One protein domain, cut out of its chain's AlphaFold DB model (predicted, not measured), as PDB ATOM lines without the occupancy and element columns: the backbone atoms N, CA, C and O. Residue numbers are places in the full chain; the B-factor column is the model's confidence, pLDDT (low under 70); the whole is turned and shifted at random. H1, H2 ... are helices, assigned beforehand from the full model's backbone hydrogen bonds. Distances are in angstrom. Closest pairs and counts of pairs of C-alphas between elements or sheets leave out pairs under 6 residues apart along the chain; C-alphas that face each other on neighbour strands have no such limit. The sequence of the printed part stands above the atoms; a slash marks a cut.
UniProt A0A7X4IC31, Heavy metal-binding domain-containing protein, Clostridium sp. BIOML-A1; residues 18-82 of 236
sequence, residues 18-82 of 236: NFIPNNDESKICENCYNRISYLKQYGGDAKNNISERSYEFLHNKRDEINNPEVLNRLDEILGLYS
ATOM      1  N   ASN A  18       6.619  83.971   3.929       89.62
ATOM      2  CA  ASN A  18       6.024  85.302   3.894       89.62
ATOM      3  C   ASN A  18       4.718  85.271   4.692       89.62
ATOM      4  O   ASN A  18       3.765  84.589   4.308       89.62
ATOM      5  N   PHE A  19       4.685  85.976   5.826       91.31
ATOM      6  CA  PHE A  19       3.490  86.050   6.658       91.31
ATOM      7  C   PHE A  19       2.347  86.730   5.908       91.31
ATOM      8  O   PHE A  19       1.221  86.228   5.945       91.31
ATOM      9  N   ILE A  20       2.656  87.808   5.184       88.81
ATOM     10  CA  ILE A  20       1.789  88.494   4.225       88.81
ATOM     11  C   ILE A  20       2.218  88.065   2.810       88.81
ATOM     12  O   ILE A  20       3.397  88.191   2.474       88.81
ATOM     13  N   PRO A  21       1.305  87.555   1.959       87.62
ATOM     14  CA  PRO A  21       1.638  87.151   0.595       87.62
ATOM     15  C   PRO A  21       2.334  88.277  -0.173       87.62
ATOM     16  O   PRO A  21       1.892  89.419  -0.126       87.62
ATOM     17  N   ASN A  22       3.405  87.940  -0.894       85.50
ATOM     18  CA  ASN A  22       4.185  88.872  -1.719       85.50
ATOM     19  C   ASN A  22       4.814  90.069  -0.972       85.50
ATOM     20  O   ASN A  22       5.200  91.040  -1.614       85.50
ATOM     21  N   ASN A  23       4.963  89.997   0.354       87.19
ATOM     22  CA  ASN A  23       5.659  91.013   1.146       87.19
ATOM     23  C   ASN A  23       6.910  90.398   1.802       87.19
ATOM     24  O   ASN A  23       6.811  89.639   2.770       87.19
ATOM     25  N   ASP A  24       8.093  90.729   1.278       85.38
ATOM     26  CA  ASP A  24       9.376  90.193   1.754       85.38
ATOM     27  C   ASP A  24       9.790  90.706   3.145       85.38
ATOM     28  O   ASP A  24      10.536  90.023   3.851       85.38
ATOM     29  N   GLU A  25       9.278  91.861   3.576       86.50
ATOM     30  CA  GLU A  25       9.503  92.402   4.925       86.50
ATOM     31  C   GLU A  25       8.694  91.648   5.990       86.50
ATOM     32  O   GLU A  25       8.987  91.713   7.185       86.50
ATOM     33  N   SER A  26       7.696  90.872   5.561       91.00
ATOM     34  CA  SER A  26       6.828  90.075   6.429       91.00
ATOM     35  C   SER A  26       7.360  88.662   6.709       91.00
ATOM     36  O   SER A  26       6.610  87.785   7.141       91.00
ATOM     37  N   LYS A  27       8.644  88.389   6.455       92.62
ATOM     38  CA  LYS A  27       9.197  87.042   6.640       92.62
ATOM     39  C   LYS A  27       9.175  86.609   8.101       92.62
ATOM     40  O   LYS A  27       9.674  87.298   8.992       92.62
ATOM     41  N   ILE A  28       8.643  85.414   8.339       91.81
ATOM     42  CA  ILE A  28       8.591  84.780   9.657       91.81
ATOM     43  C   ILE A  28       9.403  83.491   9.694       91.81
ATOM     44  O   ILE A  28       9.589  82.824   8.675       91.81
ATOM     45  N   CYS A  29       9.905  83.177  10.889       88.56
ATOM     46  CA  CYS A  29      10.611  81.930  11.163       88.56
ATOM     47  C   CYS A  29       9.625  80.766  11.266       88.56
ATOM     48  O   CYS A  29       8.416  80.971  11.435       88.56
ATOM     49  N   GLU A  30      10.149  79.547  11.218       83.81
ATOM     50  CA  GLU A  30       9.332  78.336  11.252       83.81
ATOM     51  C   GLU A  30       8.527  78.230  12.556       83.81
ATOM     52  O   GLU A  30       7.333  77.940  12.538       83.81
ATOM     53  N   ASN A  31       9.127  78.598  13.690       83.12
ATOM     54  CA  ASN A  31       8.442  78.624  14.986       83.12
ATOM     55  C   ASN A  31       7.242  79.598  15.004       83.12
ATOM     56  O   ASN A  31       6.160  79.244  15.474       83.12
ATOM     57  N   CYS A  32       7.398  80.817  14.472       85.62
ATOM     58  CA  CYS A  32       6.291  81.775  14.363       85.62
ATOM     59  C   CYS A  32       5.204  81.269  13.409       85.62
ATOM     60  O   CYS A  32       4.019  81.376  13.725       85.62
ATOM     61  N   TYR A  33       5.599  80.682  12.276       86.31
ATOM     62  CA  TYR A  33       4.668  80.096  11.315       86.31
ATOM     63  C   TYR A  33       3.851  78.957  11.932       86.31
ATOM     64  O   TYR A  33       2.630  78.930  11.777       86.31
ATOM     65  N   ASN A  34       4.497  78.062  12.682       81.19
ATOM     66  CA  ASN A  34       3.840  76.930  13.326       81.19
ATOM     67  C   ASN A  34       2.843  77.394  14.393       81.19
ATOM     68  O   ASN A  34       1.714  76.918  14.404       81.19
ATOM     69  N   ARG A  35       3.197  78.385  15.223       83.81
ATOM     70  CA  ARG A  35       2.282  78.977  16.222       83.81
ATOM     71  C   ARG A  35       1.060  79.624  15.583       83.81
ATOM     72  O   ARG A  35      -0.055  79.419  16.049       83.81
ATOM     73  N   ILE A  36       1.256  80.370  14.498       84.25
ATOM     74  CA  ILE A  36       0.158  80.988  13.746       84.25
ATOM     75  C   ILE A  36      -0.735  79.923  13.102       84.25
ATOM     76  O   ILE A  36      -1.957  80.022  13.169       84.25
ATOM     77  N   SER A  37      -0.135  78.916  12.467       80.56
ATOM     78  CA  SER A  37      -0.867  77.823  11.820       80.56
ATOM     79  C   SER A  37      -1.670  77.026  12.842       80.56
ATOM     80  O   SER A  37      -2.834  76.721  12.600       80.56
ATOM     81  N   TYR A  38      -1.081  76.782  14.013       73.50
ATOM     82  CA  TYR A  38      -1.734  76.118  15.129       73.50
ATOM     83  C   TYR A  38      -2.972  76.870  15.596       73.50
ATOM     84  O   TYR A  38      -4.048  76.288  15.703       73.50
ATOM     85  N   LEU A  39      -2.821  78.176  15.835       74.12
ATOM     86  CA  LEU A  39      -3.939  79.043  16.163       74.12
ATOM     87  C   LEU A  39      -5.031  78.883  15.090       74.12
ATOM     88  O   LEU A  39      -6.123  78.399  15.398       74.12
ATOM     89  N   LYS A  40      -4.718  79.153  13.820       75.44
ATOM     90  CA  LYS A  40      -5.691  79.075  12.718       75.44
ATOM     91  C   LYS A  40      -6.419  77.732  12.609       75.44
ATOM     92  O   LYS A  40      -7.578  77.716  12.212       75.44
ATOM     93  N   GLN A  41      -5.745  76.624  12.915       70.62
ATOM     94  CA  GLN A  41      -6.296  75.278  12.779       70.62
ATOM     95  C   GLN A  41      -7.212  74.880  13.941       70.62
ATOM     96  O   GLN A  41      -8.264  74.292  13.707       70.62
ATOM     97  N   TYR A  42      -6.803  75.155  15.178       64.25
ATOM     98  CA  TYR A  42      -7.480  74.623  16.366       64.25
ATOM     99  C   TYR A  42      -8.396  75.639  17.053       64.25
ATOM    100  O   TYR A  42      -9.176  75.260  17.926       64.25
ATOM    101  N   GLY A  43      -8.325  76.918  16.671       57.22
ATOM    102  CA  GLY A  43      -9.079  77.980  17.334       57.22
ATOM    103  C   GLY A  43      -8.710  78.121  18.816       57.22
ATOM    104  O   GLY A  43      -7.807  77.455  19.329       57.22
ATOM    105  N   GLY A  44      -9.380  79.033  19.520       50.94
ATOM    106  CA  GLY A  44      -9.173  79.299  20.949       50.94
ATOM    107  C   GLY A  44      -9.716  78.208  21.870       50.94
ATOM    108  O   GLY A  44     -10.281  78.530  22.910       50.94
ATOM    109  N   ASP A  45      -9.605  76.931  21.492       49.91
ATOM    110  CA  ASP A  45     -10.054  75.825  22.333       49.91
ATOM    111  C   ASP A  45      -9.210  75.787  23.614       49.91
ATOM    112  O   ASP A  45      -8.059  75.338  23.618       49.91
ATOM    113  N   ALA A  46      -9.799  76.293  24.701       46.56
ATOM    114  CA  ALA A  46      -9.215  76.370  26.035       46.56
ATOM    115  C   ALA A  46      -8.847  74.994  26.612       46.56
ATOM    116  O   ALA A  46      -8.098  74.909  27.581       46.56
ATOM    117  N   LYS A  47      -9.319  73.893  26.008       41.84
ATOM    118  CA  LYS A  47      -8.894  72.542  26.396       41.84
ATOM    119  C   LYS A  47      -7.464  72.217  25.961       41.84
ATOM    120  O   LYS A  47      -6.844  71.326  26.540       41.84
ATOM    121  N   ASN A  48      -6.918  72.934  24.979       49.69
ATOM    122  CA  ASN A  48      -5.595  72.670  24.430       49.69
ATOM    123  C   ASN A  48      -4.584  73.723  24.902       49.69
ATOM    124  O   ASN A  48      -4.404  74.744  24.253       49.69
ATOM    125  N   ASN A  49      -3.819  73.414  25.957       54.31
ATOM    126  CA  ASN A  49      -2.691  74.212  26.501       54.31
ATOM    127  C   ASN A  49      -1.670  74.752  25.456       54.31
ATOM    128  O   ASN A  49      -0.777  75.533  25.791       54.31
ATOM    129  N   ILE A  50      -1.729  74.283  24.206       53.91
ATOM    130  CA  ILE A  50      -0.858  74.659  23.087       53.91
ATOM    131  C   ILE A  50      -1.389  75.906  22.341       53.91
ATOM    132  O   ILE A  50      -0.577  76.725  21.894       53.91
ATOM    133  N   SER A  51      -2.714  76.101  22.242       63.09
ATOM    134  CA  SER A  51      -3.313  77.301  21.623       63.09
ATOM    135  C   SER A  51      -3.034  78.534  22.486       63.09
ATOM    136  O   SER A  51      -2.529  79.534  21.983       63.09
ATOM    137  N   GLU A  52      -3.201  78.413  23.803       64.31
ATOM    138  CA  GLU A  52      -2.916  79.466  24.788       64.31
ATOM    139  C   GLU A  52      -1.464  79.967  24.714       64.31
ATOM    140  O   GLU A  52      -1.221  81.163  24.615       64.31
ATOM    141  N   ARG A  53      -0.465  79.075  24.680       69.94
ATOM    142  CA  ARG A  53       0.951  79.494  24.604       69.94
ATOM    143  C   ARG A  53       1.323  80.119  23.275       69.94
ATOM    144  O   ARG A  53       2.247  80.930  23.203       69.94
ATOM    145  N   SER A  54       0.686  79.661  22.204       76.56
ATOM    146  CA  SER A  54       0.868  80.255  20.885       76.56
ATOM    147  C   SER A  54       0.306  81.673  20.887       76.56
ATOM    148  O   SER A  54       0.997  82.579  20.428       76.56
ATOM    149  N   TYR A  55      -0.861  81.870  21.507       77.12
ATOM    150  CA  TYR A  55      -1.455  83.181  21.745       77.12
ATOM    151  C   TYR A  55      -0.568  84.064  22.637       77.12
ATOM    152  O   TYR A  55      -0.150  85.115  22.175       77.12
ATOM    153  N   GLU A  56      -0.189  83.631  23.850       74.81
ATOM    154  CA  GLU A  56       0.665  84.393  24.787       74.81
ATOM    155  C   GLU A  56       1.971  84.850  24.120       74.81
ATOM    156  O   GLU A  56       2.355  86.015  24.207       74.81
ATOM    157  N   PHE A  57       2.657  83.936  23.423       82.75
ATOM    158  CA  PHE A  57       3.905  84.250  22.731       82.75
ATOM    159  C   PHE A  57       3.712  85.337  21.671       82.75
ATOM    160  O   PHE A  57       4.515  86.263  21.589       82.75
ATOM    161  N   LEU A  58       2.672  85.211  20.845       84.19
ATOM    162  CA  LEU A  58       2.400  86.152  19.764       84.19
ATOM    163  C   LEU A  58       1.882  87.494  20.301       84.19
ATOM    164  O   LEU A  58       2.328  88.536  19.833       84.19
ATOM    165  N   HIS A  59       1.018  87.468  21.318       83.25
ATOM    166  CA  HIS A  59       0.479  88.643  21.996       83.25
ATOM    167  C   HIS A  59       1.591  89.484  22.632       83.25
ATOM    168  O   HIS A  59       1.680  90.679  22.368       83.25
ATOM    169  N   ASN A  60       2.516  88.855  23.365       83.00
ATOM    170  CA  ASN A  60       3.651  89.549  23.985       83.00
ATOM    171  C   ASN A  60       4.636  90.145  22.966       83.00
ATOM    172  O   ASN A  60       5.449  90.989  23.323       83.00
ATOM    173  N   LYS A  61       4.599  89.697  21.705       87.44
ATOM    174  CA  LYS A  61       5.444  90.233  20.632       87.44
ATOM    175  C   LYS A  61       4.817  91.395  19.872       87.44
ATOM    176  O   LYS A  61       5.527  92.014  19.087       87.44
ATOM    177  N   ARG A  62       3.545  91.726  20.117       87.69
ATOM    178  CA  ARG A  62       2.837  92.818  19.427       87.69
ATOM    179  C   ARG A  62       3.553  94.157  19.583       87.69
ATOM    180  O   ARG A  62       3.813  94.810  18.579       87.69
ATOM    181  N   ASP A  63       3.967  94.492  20.803       83.25
ATOM    182  CA  ASP A  63       4.621  95.773  21.118       83.25
ATOM    183  C   ASP A  63       6.008  95.927  20.463       83.25
ATOM    184  O   ASP A  63       6.539  97.028  20.359       83.25
ATOM    185  N   GLU A  64       6.603  94.828  19.984       87.31
ATOM    186  CA  GLU A  64       7.896  94.822  19.294       87.31
ATOM    187  C   GLU A  64       7.748  94.929  17.754       87.31
ATOM    188  O   GLU A  64       8.746  94.982  17.021       87.31
ATOM    189  N   ILE A  65       6.525  94.913  17.208       89.50
ATOM    190  CA  ILE A  65       6.269  94.909  15.759       89.50
ATOM    191  C   ILE A  65       6.086  96.338  15.237       89.50
ATOM    192  O   ILE A  65       5.068  96.979  15.456       89.50
ATOM    193  N   ASN A  66       7.058  96.798  14.445       86.69
ATOM    194  CA  ASN A  66       7.053  98.147  13.868       86.69
ATOM    195  C   ASN A  66       6.314  98.258  12.523       86.69
ATOM    196  O   ASN A  66       6.035  99.369  12.085       86.69
ATOM    197  N   ASN A  67       6.052  97.142  11.828       89.69
ATOM    198  CA  ASN A  67       5.371  97.156  10.530       89.69
ATOM    199  C   ASN A  67       3.841  97.102  10.753       89.69
ATOM    200  O   ASN A  67       3.359  96.077  11.248       89.69
ATOM    201  N   PRO A  68       3.074  98.149  10.381       87.94
ATOM    202  CA  PRO A  68       1.635  98.211  10.647       87.94
ATOM    203  C   PRO A  68       0.820  97.121   9.943       87.94
ATOM    204  O   PRO A  68      -0.150  96.629  10.508       87.94
ATOM    205  N   GLU A  69       1.215  96.696   8.739       90.50
ATOM    206  CA  GLU A  69       0.523  95.615   8.023       90.50
ATOM    207  C   GLU A  69       0.714  94.269   8.731       90.50
ATOM    208  O   GLU A  69      -0.219  93.470   8.837       90.50
ATOM    209  N   VAL A  70       1.924  94.023   9.244       90.62
ATOM    210  CA  VAL A  70       2.236  92.819  10.027       90.62
ATOM    211  C   VAL A  70       1.463  92.827  11.341       90.62
ATOM    212  O   VAL A  70       0.907  91.791  11.705       90.62
ATOM    213  N   LEU A  71       1.401  93.971  12.028       88.06
ATOM    214  CA  LEU A  71       0.651  94.114  13.276       88.06
ATOM    215  C   LEU A  71      -0.847  93.889  13.048       88.06
ATOM    216  O   LEU A  71      -1.418  93.024  13.698       88.06
ATOM    217  N   ASN A  72      -1.454  94.552  12.061       86.94
ATOM    218  CA  ASN A  72      -2.879  94.394  11.750       86.94
ATOM    219  C   ASN A  72      -3.244  92.941  11.423       86.94
ATOM    220  O   ASN A  72      -4.227  92.410  11.928       86.94
ATOM    221  N   ARG A  73      -2.428  92.252  10.620       87.75
ATOM    222  CA  ARG A  73      -2.672  90.842  10.293       87.75
ATOM    223  C   ARG A  73      -2.481  89.919  11.493       87.75
ATOM    224  O   ARG A  73      -3.168  88.904  11.607       87.75
ATOM    225  N   LEU A  74      -1.520  90.224  12.365       87.56
ATOM    226  CA  LEU A  74      -1.356  89.494  13.617       87.56
ATOM    227  C   LEU A  74      -2.566  89.721  14.527       87.56
ATOM    228  O   LEU A  74      -3.050  88.764  15.118       87.56
ATOM    229  N   ASP A  75      -3.087  90.940  14.569       83.94
ATOM    230  CA  ASP A  75      -4.259  91.334  15.348       83.94
ATOM    231  C   ASP A  75      -5.546  90.720  14.837       83.94
ATOM    232  O   ASP A  75      -6.381  90.345  15.641       83.94
ATOM    233  N   GLU A  76      -5.706  90.539  13.529       82.56
ATOM    234  CA  GLU A  76      -6.814  89.756  12.983       82.56
ATOM    235  C   GLU A  76      -6.732  88.308  13.459       82.56
ATOM    236  O   GLU A  76      -7.719  87.744  13.919       82.56
ATOM    237  N   ILE A  77      -5.540  87.706  13.398       81.19
ATOM    238  CA  ILE A  77      -5.344  86.328  13.851       81.19
ATOM    239  C   ILE A  77      -5.608  86.230  15.347       81.19
ATOM    240  O   ILE A  77      -6.315  85.322  15.746       81.19
ATOM    241  N   LEU A  78      -5.086  87.148  16.161       77.25
ATOM    242  CA  LEU A  78      -5.290  87.158  17.610       77.25
ATOM    243  C   LEU A  78      -6.710  87.587  17.998       77.25
ATOM    244  O   LEU A  78      -7.230  87.088  18.979       77.25
ATOM    245  N   GLY A  79      -7.368  88.445  17.226       67.88
ATOM    246  CA  GLY A  79      -8.727  88.940  17.461       67.88
ATOM    247  C   GLY A  79      -9.816  87.918  17.139       67.88
ATOM    248  O   GLY A  79     -10.926  88.022  17.654       67.88
ATOM    249  N   LEU A  80      -9.493  86.869  16.371       58.97
ATOM    250  CA  LEU A  80     -10.307  85.646  16.294       58.97
ATOM    251  C   LEU A  80     -10.341  84.877  17.634       58.97
ATOM    252  O   LEU A  80     -11.144  83.958  17.794       58.97
ATOM    253  N   TYR A  81      -9.498  85.261  18.599       59.66
ATOM    254  CA  TYR A  81      -9.483  84.810  19.987       59.66
ATOM    255  C   TYR A  81     -10.056  85.951  20.826       59.66
ATOM    256  O   TYR A  81      -9.336  86.857  21.223       59.66
ATOM    257  N   SER A  82     -11.382  85.918  20.983       55.47
ATOM    258  CA  SER A  82     -12.199  86.527  22.048       55.47
ATOM    259  C   SER A  82     -11.481  87.500  22.994       55.47
ATOM    260  O   SER A  82     -10.533  87.088  23.655       55.47
TER     261      SER A  82
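AT A GLANCE: This is residues 18 to 82 of the 236 residues of the protein "Heavy metal-binding domain-containing protein" of Clostridium sp. BIOML-A1 (UniProt A0A7X4IC31). Three short helices make a small triangle, in which H1 and H2 cross near their middles and H3 meets both with residues from its second half. A coil of residues 18 to 29, with no named element, lies at one end of the long axis, and the link between H1 and H2 lies at the other. The 65 printed residues have three named helices in the order H1, H2, H3 and no named strand; the class is all helix. The whole is compact, with a radius of gyration of the C-alphas of 11.5 A, and elongated, spanning 35 by 20 by 16 A.

IN THESE COORDINATES: H1, the longest helix, takes residues 30 to 42 and measures 18.0 A, beginning at C-alpha 30 at (9.332, 78.336, 11.252). H2, residues 49 to 60, measures 16.8 A. H3, residues 68 to 79, measures 15.5 A and ends at C-alpha 79 at (-8.727, 88.940, 17.461).

HOW THE PARTS SIT: H1 touches H2 at a steep tilt of 57 degrees, opposite ways; their closest C-alphas, of Arg 35 and Ser 54, are 5.0 A apart. H1, with residues 36 to 40 alone, only just touches H3, with 3 pairs of C-alphas within 8 A, the closest being Lys 40 and Ile 77 at 7.3 A; the tilt is steep at 39 degrees, the same way. H2 and H3 are a helical hairpin at a shallow tilt of 31 degrees, opposite ways. They only just touch, with 3 pairs of C-alphas within 8 A, through residues 55 to 59 and 74 to 78 alone; the closest, Tyr 55 and Leu 78, are 6.9 A apart. The helix packing is mostly crossed, but only just, with 1 of 3 pairs at a shallow tilt. In H1 and H3 every O i to N i+4 pair is within hydrogen-bond range, and in H2 7 of 8 are.

THE WHOLE: The C-alphas of Asp 24 and Lys 47, the two farthest apart, are 35.4 A apart. The printed part has no cut, and both links between helices are short. Mean pLDDT of the printed part is 77.8, with residues 42 to 53 and 79 to 82 under 70.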